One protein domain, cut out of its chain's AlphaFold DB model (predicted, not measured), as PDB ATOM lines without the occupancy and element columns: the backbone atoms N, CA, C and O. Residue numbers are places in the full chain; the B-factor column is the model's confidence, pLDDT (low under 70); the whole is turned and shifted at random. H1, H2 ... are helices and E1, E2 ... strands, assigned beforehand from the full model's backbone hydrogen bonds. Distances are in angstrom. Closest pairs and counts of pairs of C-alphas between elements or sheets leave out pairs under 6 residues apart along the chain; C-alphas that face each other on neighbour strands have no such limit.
ATOM      1  N   THR A 123      49.987 -19.723 -22.237       92.81
ATOM      2  CA  THR A 123      50.733 -19.799 -23.501       92.81
ATOM      3  C   THR A 123      50.246 -18.793 -24.532       92.81
ATOM      4  O   THR A 123      51.028 -18.389 -25.391       92.81
ATOM      5  N   HIS A 124      48.990 -18.348 -24.438       92.12
ATOM      6  CA  HIS A 124      48.364 -17.451 -25.406       92.12
ATOM      7  C   HIS A 124      47.490 -16.387 -24.735       92.12
ATOM      8  O   HIS A 124      47.035 -16.547 -23.604       92.12
ATOM      9  N   PHE A 125      47.233 -15.307 -25.469       89.06
ATOM     10  CA  PHE A 125      46.299 -14.249 -25.107       89.06
ATOM     11  C   PHE A 125      45.394 -13.903 -26.282       89.06
ATOM     12  O   PHE A 125      45.868 -13.666 -27.394       89.06
ATOM     13  N   VAL A 126      44.097 -13.792 -26.019       90.62
ATOM     14  CA  VAL A 126      43.153 -13.136 -26.924       90.62
ATOM     15  C   VAL A 126      43.151 -11.647 -26.607       90.62
ATOM     16  O   VAL A 126      42.580 -11.231 -25.608       90.62
ATOM     17  N   MET A 127      43.793 -10.840 -27.441       87.44
ATOM     18  CA  MET A 127      43.839  -9.383 -27.334       87.44
ATOM     19  C   MET A 127      42.531  -8.782 -27.847       87.44
ATOM     20  O   MET A 127      42.149  -9.031 -28.991       87.44
ATOM     21  N   LEU A 128      41.860  -7.967 -27.035       85.31
ATOM     22  CA  LEU A 128      40.610  -7.284 -27.376       85.31
ATOM     23  C   LEU A 128      40.917  -5.881 -27.918       85.31
ATOM     24  O   LEU A 128      40.652  -4.866 -27.274       85.31
ATOM     25  N   ASP A 129      41.511  -5.837 -29.113       74.12
ATOM     26  CA  ASP A 129      41.811  -4.583 -29.808       74.12
ATOM     27  C   ASP A 129      40.495  -3.889 -30.214       74.12
ATOM     28  O   ASP A 129      39.695  -4.443 -30.974       74.12
ATOM     29  N   SER A 130      40.272  -2.660 -29.739       67.88
ATOM     30  CA  SER A 130      38.989  -1.944 -29.866       67.88
ATOM     31  C   SER A 130      38.536  -1.708 -31.308       67.88
ATOM     32  O   SER A 130      37.330  -1.710 -31.580       67.88
ATOM     33  N   ASP A 131      39.478  -1.515 -32.232       70.31
ATOM     34  CA  ASP A 131      39.169  -1.098 -33.607       70.31
ATOM     35  C   ASP A 131      39.382  -2.194 -34.643       70.31
ATOM     36  O   ASP A 131      38.643  -2.271 -35.621       70.31
ATOM     37  N   ALA A 132      40.347  -3.076 -34.407       76.81
ATOM     38  CA  ALA A 132      40.667  -4.168 -35.313       76.81
ATOM     39  C   ALA A 132      39.925  -5.471 -34.971       76.81
ATOM     40  O   ALA A 132      39.902  -6.398 -35.779       76.81
ATOM     41  N   GLY A 133      39.314  -5.533 -33.787       85.56
ATOM     42  CA  GLY A 133      38.657  -6.717 -33.254       85.56
ATOM     43  C   GLY A 133      39.625  -7.709 -32.604       85.56
ATOM     44  O   GLY A 133      40.848  -7.529 -32.671       85.56
ATOM     45  N   PRO A 134      39.092  -8.756 -31.957       90.50
ATOM     46  CA  PRO A 134      39.883  -9.707 -31.189       90.50
ATOM     47  C   PRO A 134      40.987 -10.391 -32.011       90.50
ATOM     48  O   PRO A 134      40.783 -10.741 -33.175       90.50
ATOM     49  N   SER A 135      42.159 -10.616 -31.414       90.56
ATOM     50  CA  SER A 135      43.258 -11.370 -32.041       90.56
ATOM     51  C   SER A 135      43.945 -12.306 -31.054       90.56
ATOM     52  O   SER A 135      44.148 -11.939 -29.903       90.56
ATOM     53  N   LEU A 136      44.317 -13.509 -31.492       91.69
ATOM     54  CA  LEU A 136      45.073 -14.460 -30.675       91.69
ATOM     55  C   LEU A 136      46.574 -14.227 -30.862       91.69
ATOM     56  O   LEU A 136      47.044 -14.085 -31.990       91.69
ATOM     57  N   ARG A 137      47.327 -14.182 -29.762       89.81
ATOM     58  CA  ARG A 137      48.785 -14.022 -29.774       89.81
ATOM     59  C   ARG A 137      49.447 -14.972 -28.778       89.81
ATOM     60  O   ARG A 137      48.940 -15.106 -27.665       89.81
ATOM     61  N   PRO A 138      50.600 -15.568 -29.113       90.88
ATOM     62  CA  PRO A 138      51.430 -16.258 -28.130       90.88
ATOM     63  C   PRO A 138      51.867 -15.309 -27.005       90.88
ATOM     64  O   PRO A 138      52.108 -14.124 -27.244       90.88
ATOM     65  N   ALA A 139      52.027 -15.819 -25.785       85.50
ATOM     66  CA  ALA A 139      52.379 -15.035 -24.597       85.50
ATOM     67  C   ALA A 139      53.679 -14.228 -24.766       85.50
ATOM     68  O   ALA A 139      53.759 -13.076 -24.342       85.50
ATOM     69  N   ASN A 140      54.672 -14.787 -25.466       83.12
ATOM     70  CA  ASN A 140      55.950 -14.123 -25.750       83.12
ATOM     71  C   ASN A 140      55.854 -12.966 -26.771       83.12
ATOM     72  O   ASN A 140      56.826 -12.225 -26.953       83.12
ATOM     73  N   ALA A 141      54.716 -12.825 -27.451       83.44
ATOM     74  CA  ALA A 141      54.451 -11.827 -28.485       83.44
ATOM     75  C   ALA A 141      53.284 -10.896 -28.121       83.44
ATOM     76  O   ALA A 141      53.204  -9.784 -28.640       83.44
ATOM     77  N   ALA A 142      52.397 -11.317 -27.212       76.50
ATOM     78  CA  ALA A 142      51.198 -10.582 -26.813       76.50
ATOM     79  C   ALA A 142      51.505  -9.171 -26.280       76.50
ATOM     80  O   ALA A 142      50.762  -8.234 -26.563       76.50
ATOM     81  N   PHE A 143      52.634  -9.015 -25.584       71.88
ATOM     82  CA  PHE A 143      52.993  -7.793 -24.854       71.88
ATOM     83  C   PHE A 143      54.137  -6.986 -25.469       71.88
ATOM     84  O   PHE A 143      54.618  -6.031 -24.864       71.88
ATOM     85  N   LYS A 144      54.589  -7.353 -26.668       69.94
ATOM     86  CA  LYS A 144      55.633  -6.609 -27.370       69.94
ATOM     87  C   LYS A 144      54.983  -5.467 -28.157       69.94
ATOM     88  O   LYS A 144      54.416  -5.704 -29.223       69.94
ATOM     89  N   LYS A 145      55.039  -4.227 -27.647       61.78
ATOM     90  CA  LYS A 145      54.637  -3.045 -28.438       61.78
ATOM     91  C   LYS A 145      55.753  -2.725 -29.434       61.78
ATOM     92  O   LYS A 145      56.901  -2.540 -29.039       61.78
ATOM     93  N   GLN A 146      55.413  -2.671 -30.720       52.81
ATOM     94  CA  GLN A 146      56.324  -2.219 -31.768       52.81
ATOM     95  C   GLN A 146      56.330  -0.685 -31.768       52.81
ATOM     96  O   GLN A 146      55.387  -0.061 -32.250       52.81
ATOM     97  N   PHE A 147      57.380  -0.079 -31.222       49.34
ATOM     98  CA  PHE A 147      57.619   1.360 -31.319       49.34
ATOM     99  C   PHE A 147      58.836   1.592 -32.211       49.34
ATOM    100  O   PHE A 147      59.935   1.176 -31.862       49.34
ATOM    101  N   GLY A 148      58.638   2.236 -33.368       43.91
ATOM    102  CA  GLY A 148      59.706   2.897 -34.135       43.91
ATOM    103  C   GLY A 148      61.024   2.126 -34.317       43.91
ATOM    104  O   GLY A 148      62.080   2.739 -34.230       43.91
ATOM    105  N   GLY A 149      60.980   0.806 -34.540       41.97
ATOM    106  CA  GLY A 149      62.172  -0.028 -34.764       41.97
ATOM    107  C   GLY A 149      62.577  -0.960 -33.614       41.97
ATOM    108  O   GLY A 149      63.530  -1.715 -33.777       41.97
ATOM    109  N   GLY A 150      61.851  -0.974 -32.490       44.59
ATOM    110  CA  GLY A 150      62.111  -1.883 -31.368       44.59
ATOM    111  C   GLY A 150      60.845  -2.415 -30.692       44.59
ATOM    112  O   GLY A 150      59.769  -1.820 -30.774       44.59
ATOM    113  N   PHE A 151      60.986  -3.560 -30.021       52.00
ATOM    114  CA  PHE A 151      59.963  -4.115 -29.137       52.00
ATOM    115  C   PHE A 151      60.326  -3.779 -27.689       52.00
ATOM    116  O   PHE A 151      61.305  -4.314 -27.174       52.00
ATOM    117  N   ALA A 152      59.545  -2.920 -27.034       52.97
ATOM    118  CA  ALA A 152      59.648  -2.742 -25.588       52.97
ATOM    119  C   ALA A 152      58.754  -3.787 -24.890       52.97
ATOM    120  O   ALA A 152      57.613  -3.988 -25.335       52.97
ATOM    121  N   PRO A 153      59.243  -4.487 -23.849       56.84
ATOM    122  CA  PRO A 153      58.378  -5.300 -23.005       56.84
ATOM    123  C   PRO A 153      57.343  -4.401 -22.314       56.84
ATOM    124  O   PRO A 153      57.615  -3.247 -21.996       56.84
ATOM    125  N   ALA A 154      56.131  -4.910 -22.106       57.66
ATOM    126  CA  ALA A 154      55.187  -4.256 -21.211       57.66
ATOM    127  C   ALA A 154      55.736  -4.344 -19.780       57.66
ATOM    128  O   ALA A 154      55.827  -5.441 -19.233       57.66
ATOM    129  N   ASP A 155      56.097  -3.208 -19.186       51.03
ATOM    130  CA  ASP A 155      56.727  -3.172 -17.859       51.03
ATOM    131  C   ASP A 155      55.753  -3.490 -16.704       51.03
ATOM    132  O   ASP A 155      56.184  -3.735 -15.580       51.03
ATOM    133  N   GLU A 156      54.437  -3.531 -16.955       58.78
ATOM    134  CA  GLU A 156      53.429  -3.786 -15.920       58.78
ATOM    135  C   GLU A 156      52.259  -4.636 -16.443       58.78
ATOM    136  O   GLU A 156      51.614  -4.294 -17.434       58.78
ATOM    137  N   LEU A 157      51.945  -5.731 -15.739       60.66
ATOM    138  CA  LEU A 157      50.703  -6.484 -15.921       60.66
ATOM    139  C   LEU A 157      49.730  -6.121 -14.798       60.66
ATOM    140  O   LEU A 157      49.761  -6.705 -13.714       60.66
ATOM    141  N   LYS A 158      48.830  -5.174 -15.063       65.38
ATOM    142  CA  LYS A 158      47.762  -4.845 -14.116       65.38
ATOM    143  C   LYS A 158      46.557  -5.754 -14.327       65.38
ATOM    144  O   LYS A 158      45.940  -5.738 -15.388       65.38
ATOM    145  N   VAL A 159      46.199  -6.501 -13.290       64.50
ATOM    146  CA  VAL A 159      44.994  -7.332 -13.241       64.50
ATOM    147  C   VAL A 159      43.887  -6.557 -12.532       64.50
ATOM    148  O   VAL A 159      44.019  -6.226 -11.356       64.50
ATOM    149  N   THR A 160      42.789  -6.274 -13.236       64.25
ATOM    150  CA  THR A 160      41.601  -5.646 -12.636       64.25
ATOM    151  C   THR A 160      40.450  -6.645 -12.617       64.25
ATOM    152  O   THR A 160      40.048  -7.143 -13.666       64.25
ATOM    153  N   LEU A 161      39.926  -6.936 -11.425       60.31
ATOM    154  CA  LEU A 161      38.752  -7.787 -11.240       60.31
ATOM    155  C   LEU A 161      37.500  -6.909 -11.221       60.31
ATOM    156  O   LEU A 161      37.225  -6.248 -10.220       60.31
ATOM    157  N   ASP A 162      36.746  -6.896 -12.318       56.47
ATOM    158  CA  ASP A 162      35.442  -6.235 -12.357       56.47
ATOM    159  C   ASP A 162      34.340  -7.219 -11.935       56.47
ATOM    160  O   ASP A 162      34.074  -8.217 -12.606       56.47
ATOM    161  N   ARG A 163      33.711  -6.952 -10.786       52.03
ATOM    162  CA  ARG A 163      32.593  -7.748 -10.251       52.03
ATOM    163  C   ARG A 163      31.251  -7.434 -10.921       52.03
ATOM    164  O   ARG A 163      30.303  -8.183 -10.707       52.03
ATOM    165  N   SER A 164      31.141  -6.338 -11.674       47.28
ATOM    166  CA  SER A 164      29.855  -5.820 -12.160       47.28
ATOM    167  C   SER A 164      29.355  -6.486 -13.448       47.28
ATOM    168  O   SER A 164      28.151  -6.524 -13.693       47.28
ATOM    169  N   ALA A 165      30.249  -7.083 -14.236       46.88
ATOM    170  CA  ALA A 165      29.900  -7.841 -15.428       46.88
ATOM    171  C   ALA A 165      30.126  -9.332 -15.159       46.88
ATOM    172  O   ALA A 165      31.265  -9.775 -15.043       46.88
ATOM    173  N   GLY A 166      29.054 -10.129 -15.102       45.25
ATOM    174  CA  GLY A 166      29.086 -11.591 -14.897       45.25
ATOM    175  C   GLY A 166      29.926 -12.402 -15.904       45.25
ATOM    176  O   GLY A 166      29.971 -13.625 -15.830       45.25
ATOM    177  N   SER A 167      30.625 -11.740 -16.824       48.19
ATOM    178  CA  SER A 167      31.846 -12.244 -17.437       48.19
ATOM    179  C   SER A 167      32.906 -11.154 -17.342       48.19
ATOM    180  O   SER A 167      32.710 -10.080 -17.905       48.19
ATOM    181  N   THR A 168      34.008 -11.414 -16.654       47.16
ATOM    182  CA  THR A 168      35.105 -10.458 -16.512       47.16
ATOM    183  C   THR A 168      35.971 -10.509 -17.777       47.16
ATOM    184  O   THR A 168      36.693 -11.494 -17.951       47.16
ATOM    185  N   PRO A 169      35.942  -9.521 -18.695       53.59
ATOM    186  CA  PRO A 169      37.096  -9.314 -19.551       53.59
ATOM    187  C   PRO A 169      38.213  -8.786 -18.652       53.59
ATOM    188  O   PRO A 169      38.044  -7.811 -17.917       53.59
ATOM    189  N   TRP A 170      39.354  -9.455 -18.673       57.31
ATOM    190  CA  TRP A 170      40.523  -8.978 -17.962       57.31
ATOM    191  C   TRP A 170      41.014  -7.731 -18.681       57.31
ATOM    192  O   TRP A 170      41.364  -7.770 -19.860       57.31
ATOM    193  N   VAL A 171      40.996  -6.597 -17.988       54.69
ATOM    194  CA  VAL A 171      41.553  -5.362 -18.533       54.69
ATOM    195  C   VAL A 171      43.026  -5.336 -18.174       54.69
ATOM    196  O   VAL A 171      43.368  -5.100 -17.015       54.69
ATOM    197  N   TYR A 172      43.880  -5.570 -19.165       58.06
ATOM    198  CA  TYR A 172      45.316  -5.394 -19.027       58.06
ATOM    199  C   TYR A 172      45.661  -3.962 -19.462       58.06
ATOM    200  O   TYR A 172      45.123  -3.424 -20.425       58.06
ATOM    201  N   ARG A 173      46.516  -3.257 -18.724       54.00
ATOM    202  CA  ARG A 173      47.034  -1.957 -19.189       54.00
ATOM    203  C   ARG A 173      48.467  -2.146 -19.647       54.00
ATOM    204  O   ARG A 173      49.244  -2.735 -18.911       54.00
ATOM    205  N   ILE A 174      48.783  -1.689 -20.858       49.53
ATOM    206  CA  ILE A 174      50.122  -1.805 -21.450       49.53
ATOM    207  C   ILE A 174      50.541  -0.412 -21.917       49.53
ATOM    208  O   ILE A 174      50.086   0.078 -22.957       49.53
ATOM    209  N   GLY A 175      51.393   0.255 -21.136       49.38
ATOM    210  CA  GLY A 175      51.517   1.712 -21.230       49.38
ATOM    211  C   GLY A 175      50.191   2.387 -20.854       49.38
ATOM    212  O   GLY A 175      49.236   1.721 -20.464       49.38
ATOM    213  N   GLY A 176      50.091   3.711 -20.956       48.12
ATOM    214  CA  GLY A 176      48.894   4.455 -20.527       48.12
ATOM    215  C   GLY A 176      47.559   4.040 -21.182       48.12
ATOM    216  O   GLY A 176      46.504   4.464 -20.717       48.12
ATOM    217  N   GLU A 177      47.579   3.195 -22.217       57.38
ATOM    218  CA  GLU A 177      46.401   2.697 -22.930       57.38
ATOM    219  C   GLU A 177      45.948   1.332 -22.383       57.38
ATOM    220  O   GLU A 177      46.699   0.351 -22.339       57.38
ATOM    221  N   GLY A 178      44.696   1.270 -21.924       61.09
ATOM    222  CA  GLY A 178      44.090   0.050 -21.395       61.09
ATOM    223  C   GLY A 178      43.540  -0.847 -22.498       61.09
ATOM    224  O   GLY A 178      42.508  -0.528 -23.082       61.09
ATOM    225  N   HIS A 179      44.190  -1.986 -22.738       70.62
ATOM    226  CA  HIS A 179      43.754  -3.005 -23.692       70.62
ATOM    227  C   HIS A 179      43.293  -4.264 -22.954       70.62
ATOM    228  O   HIS A 179      44.066  -4.933 -22.274       70.62
ATOM    229  N   ALA A 180      42.029  -4.643 -23.102       78.56
ATOM    230  CA  ALA A 180      41.571  -5.894 -22.509       78.56
ATOM    231  C   ALA A 180      42.162  -7.109 -23.247       78.56
ATOM    232  O   ALA A 180      42.422  -7.051 -24.449       78.56
ATOM    233  N   ALA A 181      42.390  -8.209 -22.533       84.00
ATOM    234  CA  ALA A 181      42.786  -9.479 -23.129       84.00
ATOM    235  C   ALA A 181      42.181 -10.655 -22.350       84.00
ATOM    236  O   ALA A 181      41.617 -10.476 -21.273       84.00
ATOM    237  N   VAL A 182      42.287 -11.868 -22.882       87.00
ATOM    238  CA  VAL A 182      41.871 -13.102 -22.204       87.00
ATOM    239  C   VAL A 182      43.046 -14.081 -22.229       87.00
ATOM    240  O   VAL A 182      43.499 -14.418 -23.321       87.00
ATOM    241  N   PRO A 183      43.577 -14.507 -21.072       87.44
ATOM    242  CA  PRO A 183      44.681 -15.457 -21.007       87.44
ATOM    243  C   PRO A 183      44.179 -16.873 -21.282       87.44
ATOM    244  O   PRO A 183      43.086 -17.247 -20.851       87.44
ATOM    245  N   CYS A 184      44.992 -17.664 -21.971       90.06
ATOM    246  CA  CYS A 184      44.666 -19.031 -22.359       90.06
ATOM    247  C   CYS A 184      45.852 -19.956 -22.073       90.06
ATOM    248  O   CYS A 184      47.016 -19.601 -22.292       90.06
ATOM    249  N   LEU A 185      45.556 -21.149 -21.565       90.94
ATOM    250  CA  LEU A 185      46.555 -22.157 -21.214       90.94
ATOM    251  C   LEU A 185      47.056 -22.905 -22.454       90.94
ATOM    252  O   LEU A 185      48.187 -23.390 -22.463       90.94
ATOM    253  N   SER A 186      46.263 -22.935 -23.524       93.94
ATOM    254  CA  SER A 186      46.632 -23.532 -24.808       93.94
ATOM    255  C   SER A 186      46.131 -22.712 -26.001       93.94
ATOM    256  O   SER A 186      45.356 -21.759 -25.852       93.94
ATOM    257  N   GLU A 187      46.583 -23.081 -27.199       94.44
ATOM    258  CA  GLU A 187      46.128 -22.479 -28.456       94.44
ATOM    259  C   GLU A 187      44.666 -22.838 -28.762       94.44
ATOM    260  O   GLU A 187      43.904 -21.995 -29.240       94.44
ATOM    261  N   GLU A 188      44.237 -24.059 -28.433       95.12
ATOM    262  CA  GLU A 188      42.860 -24.519 -28.629       95.12
ATOM    263  C   GLU A 188      41.888 -23.733 -27.743       95.12
ATOM    264  O   GLU A 188      40.851 -23.260 -28.220       95.12
ATOM    265  N   GLU A 189      42.247 -23.529 -26.469       92.75
ATOM    266  CA  GLU A 189      41.488 -22.662 -25.563       92.75
ATOM    267  C   GLU A 189      41.448 -21.226 -26.104       92.75
ATOM    268  O   GLU A 189      40.382 -20.605 -26.147       92.75
ATOM    269  N   GLY A 190      42.588 -20.729 -26.594       92.62
ATOM    270  CA  GLY A 190      42.700 -19.422 -27.237       92.62
ATOM    271  C   GLY A 190      41.791 -19.262 -28.447       92.62
ATOM    272  O   GLY A 190      41.119 -18.242 -28.582       92.62
ATOM    273  N   THR A 191      41.703 -20.279 -29.295       93.06
ATOM    274  CA  THR A 191      40.854 -20.275 -30.491       93.06
ATOM    275  C   THR A 191      39.368 -20.275 -30.118       93.06
ATOM    276  O   THR A 191      38.583 -19.506 -30.682       93.06
ATOM    277  N   ALA A 192      38.968 -21.062 -29.113       92.19
ATOM    278  CA  ALA A 192      37.593 -21.075 -28.613       92.19
ATOM    279  C   ALA A 192      37.196 -19.736 -27.959       92.19
ATOM    280  O   ALA A 192      36.099 -19.208 -28.196       92.19
ATOM    281  N   ALA A 193      38.100 -19.154 -27.167       91.12
ATOM    282  CA  ALA A 193      37.916 -17.838 -26.563       91.12
ATOM    283  C   ALA A 193      37.837 -16.741 -27.637       91.12
ATOM    284  O   ALA A 193      36.917 -15.924 -27.615       91.12
ATOM    285  N   LEU A 194      38.724 -16.777 -28.636       93.06
ATOM    286  CA  LEU A 194      38.736 -15.853 -29.769       93.06
ATOM    287  C   LEU A 194      37.393 -15.867 -30.512       93.06
ATOM    288  O   LEU A 194      36.819 -14.809 -30.768       93.06
ATOM    289  N   ALA A 195      36.851 -17.051 -30.808       91.69
ATOM    290  CA  ALA A 195      35.544 -17.190 -31.451       91.69
ATOM    291  C   ALA A 195      34.406 -16.577 -30.612       91.69
ATOM    292  O   ALA A 195      33.491 -15.949 -31.152       91.69
ATOM    293  N   THR A 196      34.461 -16.740 -29.288       91.06
ATOM    294  CA  THR A 196      33.484 -16.160 -28.352       91.06
ATOM    295  C   THR A 196      33.555 -14.635 -28.347       91.06
ATOM    296  O   THR A 196      32.527 -13.961 -28.433       91.06
ATOM    297  N   GLU A 197      34.763 -14.080 -28.316       90.19
ATOM    298  CA  GLU A 197      34.981 -12.635 -28.316       90.19
ATOM    299  C   GLU A 197      34.624 -11.995 -29.661       90.19
ATOM    300  O   GLU A 197      34.070 -10.899 -29.686       90.19
ATOM    301  N   TRP A 198      34.806 -12.692 -30.785       90.94
ATOM    302  CA  TRP A 198      34.293 -12.225 -32.077       90.94
ATOM    303  C   TRP A 198      32.766 -12.127 -32.101       90.94
ATOM    304  O   TRP A 198      32.223 -11.129 -32.571       90.94
ATOM    305  N   LYS A 199      32.044 -13.104 -31.533       89.12
ATOM    306  CA  LYS A 199      30.574 -13.020 -31.403       89.12
ATOM    307  C   LYS A 199      30.148 -11.793 -30.588       89.12
ATOM    308  O   LYS A 199      29.193 -11.104 -30.960       89.12
ATOM    309  N   ARG A 200      30.871 -11.491 -29.505       87.00
ATOM    310  CA  ARG A 200      30.655 -10.278 -28.696       87.00
ATOM    311  C   ARG A 200      30.948  -9.017 -29.500       87.00
ATOM    312  O   ARG A 200      30.086  -8.147 -29.578       87.00
ATOM    313  N   PHE A 201      32.101  -8.963 -30.167       88.12
ATOM    314  CA  PHE A 201      32.514  -7.852 -31.022       88.12
ATOM    315  C   PHE A 201      31.441  -7.501 -32.056       88.12
ATOM    316  O   PHE A 201      31.044  -6.342 -32.148       88.12
ATOM    317  N   TRP A 202      30.904  -8.493 -32.774       86.44
ATOM    318  CA  TRP A 202      29.847  -8.268 -33.764       86.44
ATOM    319  C   TRP A 202      28.561  -7.714 -33.150       86.44
ATOM    320  O   TRP A 202      27.916  -6.849 -33.741       86.44
ATOM    321  N   THR A 203      28.211  -8.171 -31.948       83.56
ATOM    322  CA  THR A 203      27.028  -7.691 -31.221       83.56
ATOM    323  C   THR A 203      27.187  -6.225 -30.815       83.56
ATOM    324  O   THR A 203      26.276  -5.427 -31.021       83.56
ATOM    325  N   THR A 204      28.359  -5.842 -30.301       78.12
ATOM    326  CA  THR A 204      28.644  -4.463 -29.878       78.12
ATOM    327  C   THR A 204      28.822  -3.516 -31.072       78.12
ATOM    328  O   THR A 204      28.293  -2.406 -31.076       78.12
ATOM    329  N   LYS A 205      29.539  -3.940 -32.120       70.81
ATOM    330  CA  LYS A 205      29.870  -3.095 -33.284       70.81
ATOM    331  C   LYS A 205      28.719  -2.887 -34.255       70.81
ATOM    332  O   LYS A 205      28.773  -1.935 -35.027       70.81
ATOM    333  N   ARG A 206      27.633  -3.660 -34.153       60.88
ATOM    334  CA  ARG A 206      26.366  -3.345 -34.834       60.88
ATOM    335  C   ARG A 206      25.895  -1.902 -34.564       60.88
ATOM    336  O   ARG A 206      25.151  -1.350 -35.362       60.88
ATOM    337  N   GLN A 207      26.345  -1.287 -33.464       62.12
ATOM    338  CA  GLN A 207      26.022   0.091 -33.082       62.12
ATOM    339  C   GLN A 207      27.072   1.137 -33.510       62.12
ATOM    340  O   GLN A 207      26.765   2.327 -33.543       62.12
ATOM    341  N   ARG A 208      28.316   0.737 -33.814       66.19
ATOM    342  CA  ARG A 208      29.422   1.655 -34.142       66.19
ATOM    343  C   ARG A 208      30.447   0.951 -35.031       66.19
ATOM    344  O   ARG A 208      31.171   0.074 -34.560       66.19
ATOM    345  N   MET A 209      30.524   1.354 -36.298       65.25
ATOM    346  CA  MET A 209      31.503   0.819 -37.249       65.25
ATOM    347  C   MET A 209      32.940   1.153 -36.810       65.25
ATOM    348  O   MET A 209      33.183   2.249 -36.296       65.25
ATOM    349  N   PRO A 210      33.901   0.229 -36.977       66.12
ATOM    350  CA  PRO A 210      35.314   0.530 -36.777       66.12
ATOM    351  C   PRO A 210      35.815   1.495 -37.857       66.12
ATOM    352  O   PRO A 210      35.301   1.510 -38.974       66.12
ATOM    353  N   TRP A 211      36.859   2.263 -37.541       73.75
ATOM    354  CA  TRP A 211      37.495   3.168 -38.506       73.75
ATOM    355  C   TRP A 211      38.019   2.411 -39.741       73.75
ATOM    356  O   TRP A 211      37.895   2.891 -40.864       73.75
ATOM    357  N   ASN A 212      38.534   1.192 -39.557       82.12
ATOM    358  CA  ASN A 212      38.920   0.313 -40.657       82.12
ATOM    359  C   ASN A 212      38.009  -0.930 -40.711       82.12
ATOM    360  O   ASN A 212      38.264  -1.894 -39.985       82.12
ATOM    361  N   PRO A 213      36.965  -0.940 -41.559       83.81
ATOM    362  CA  PRO A 213      36.006  -2.042 -41.619       83.81
ATOM    363  C   PRO A 213      36.525  -3.292 -42.353       83.81
ATOM    364  O   PRO A 213      35.944  -4.369 -42.233       83.81
ATOM    365  N   GLU A 214      37.651  -3.212 -43.066       88.44
ATOM    366  CA  GLU A 214      38.256  -4.382 -43.724       88.44
ATOM    367  C   GLU A 214      39.133  -5.211 -42.781       88.44
ATOM    368  O   GLU A 214      39.327  -6.417 -42.972       88.44
ATOM    369  N   LEU A 215      39.676  -4.573 -41.745       87.25
ATOM    370  CA  LEU A 215      40.597  -5.217 -40.819       87.25
ATOM    371  C   LEU A 215      39.933  -6.363 -40.025       87.25
ATOM    372  O   LEU A 215      40.530  -7.443 -39.970       87.25
ATOM    373  N   PRO A 216      38.692  -6.221 -39.513       89.31
ATOM    374  CA  PRO A 216      37.963  -7.336 -38.915       89.31
ATOM    375  C   PRO A 216      37.745  -8.523 -39.857       89.31
ATOM    376  O   PRO A 216      37.973  -9.667 -39.469       89.31
ATOM    377  N   VAL A 217      37.375  -8.261 -41.117       90.94
ATOM    378  CA  VAL A 217      37.198  -9.304 -42.147       90.94
ATOM    379  C   VAL A 217      38.492 -10.085 -42.348       90.94
ATOM    380  O   VAL A 217      38.486 -11.315 -42.389       90.94
ATOM    381  N   THR A 218      39.610  -9.369 -42.447       91.00
ATOM    382  CA  THR A 218      40.932  -9.960 -42.667       91.00
ATOM    383  C   THR A 218      41.336 -10.854 -41.495       91.00
ATOM    384  O   THR A 218      41.763 -11.988 -41.706       91.00
ATOM    385  N   ARG A 219      41.135 -10.389 -40.253       89.69
ATOM    386  CA  ARG A 219      41.442 -11.162 -39.039       89.69
ATOM    387  C   ARG A 219      40.547 -12.390 -38.875       89.69
ATOM    388  O   ARG A 219      41.065 -13.461 -38.576       89.69
ATOM    389  N   CYS A 220      39.240 -12.274 -39.118       90.56
ATOM    390  CA  CYS A 220      38.343 -13.431 -39.074       90.56
ATOM    391  C   CYS A 220      38.718 -14.484 -40.115       90.56
ATOM    392  O   CYS A 220      38.780 -15.659 -39.775       90.56
ATOM    393  N   ARG A 221      39.028 -14.078 -41.355       93.25
ATOM    394  CA  ARG A 221      39.471 -15.013 -42.402       93.25
ATOM    395  C   ARG A 221      40.776 -15.709 -42.035       93.25
ATOM    396  O   ARG A 221      40.855 -16.924 -42.166       93.25
ATOM    397  N   ALA A 222      41.763 -14.959 -41.538       89.31
ATOM    398  CA  ALA A 222      43.033 -15.525 -41.083       89.31
ATOM    399  C   ALA A 222      42.846 -16.539 -39.940       89.31
ATOM    400  O   ALA A 222      43.581 -17.515 -39.865       89.31
ATOM    401  N   ALA A 223      41.840 -16.330 -39.086       88.25
ATOM    402  CA  ALA A 223      41.491 -17.226 -37.987       88.25
ATOM    403  C   ALA A 223      40.474 -18.327 -38.361       88.25
ATOM    404  O   ALA A 223      40.060 -19.084 -37.487       88.25
ATOM    405  N   GLY A 224      40.014 -18.405 -39.618       92.31
ATOM    406  CA  GLY A 224      38.979 -19.363 -40.034       92.31
ATOM    407  C   GLY A 224      37.611 -19.151 -39.368       92.31
ATOM    408  O   GLY A 224      36.825 -20.089 -39.251       92.31
ATOM    409  N   LEU A 225      37.317 -17.934 -38.902       92.50
ATOM    410  CA  LEU A 225      36.090 -17.604 -38.177       92.50
ATOM    411  C   LEU A 225      34.999 -17.055 -39.110       92.50
ATOM    412  O   LEU A 225      35.300 -16.310 -40.048       92.50
ATOM    413  N   PRO A 226      33.716 -17.365 -38.838       92.81
ATOM    414  CA  PRO A 226      32.611 -16.867 -39.643       92.81
ATOM    415  C   PRO A 226      32.451 -15.352 -39.485       92.81
ATOM    416  O   PRO A 226      32.540 -14.804 -38.382       92.81
ATOM    417  N   ILE A 227      32.151 -14.689 -40.599       92.75
ATOM    418  CA  ILE A 227      31.835 -13.261 -40.645       92.75
ATOM    419  C   ILE A 227      30.332 -13.129 -40.904       92.75
ATOM    420  O   ILE A 227      29.832 -13.763 -41.834       92.75
TER     421      ILE A 227
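AT A GLANCE: This is residues 123 to 227 of the 271 residues of an uncharacterized protein of Azospirillum sp. TSO5 (UniProt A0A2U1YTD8). A strongly twisted antiparallel sheet of four strands, E2 E1 E6 E5, has the long helix H2 packed along one face and the very short H1 on the opposite face, while H3 sits by the edge strand E2. The small hairpin E3 and E4 and the long loop of residues 153 to 169 lie away from the mean of the C-alphas, the tip of the hairpin and the loop's Gly 166 far from each other. The printed part has 105 residues, with three named helices and six named strands in the order E1 E2 H1 E3 E4 E5 E6 H2 H3, and its class is mixed, helices and strands. It is compact, with a radius of gyration of the C-alphas of 13.9 A, and spans 37 by 35 by 28 A.

IN THESE COORDINATES: In the large sheet, E2 is residues 133 to 138, 16.7 A long, and E1 is residues 124 to 129, 15.1 A, beginning at C-alpha 124 (48.364, -17.451, -25.406). E6, residues 177 to 184, measures 21.8 A, and E5, residues 170 to 174, 12.5 A. H2, residues 187 to 205, is 25.8 A long and begins at C-alpha 187 (46.128, -22.479, -28.456). H1 is residues 139 to 142, 5.1 A. E3, residues 145 to 147, is 6.0 A and E4, residues 150 to 152, 6.3 A. H3, residues 214 to 222, is 12.4 A and ends at C-alpha 222 (43.033, -15.525, -41.083).

HOW THE PARTS SIT: E1 and E2 form a hairpin, with N 127 and O 135 2.7 A apart. E1 and E6 are antiparallel, with N 126 and O 182 at 2.8 A. E5 and E6 form a hairpin, with N 179 and O 172 at 2.9 A. H2 is on the sheet at a height of 8.2 A, in two layers, a helix on one face of a sheet; it runs along the strands, at 9 degrees to E1 on the local plane. The closest C-alphas of H2 and E1 are those of Leu 194 and Val 126, 5.9 A. H1 is on the opposite face, at a height of 8.4 A. H3 only grazes the sheet, with residues 215 to 222; the closest C-alphas of H3 and E2 are those of Pro 216 and Gly 133, 5.7 A. H2 and H3 are near each other. The hairpin E3 and E4 has N 150 and O 147 at 2.9 A; both are apart from E6. In H2 and H3 every O i to N i+4 pair is within hydrogen-bond range; H1 is too short for such a pair.

THE WHOLE: The C-alphas of Gly 149 and Gly 166, the two farthest apart, are 40.3 A from each other. The printed part has no cut. The link from E4 to E5, 17 residues, is long. The mean pLDDT of the printed part is 74.9; residue 130, residues 144 to 178 and residues 206 to 210 are under 70.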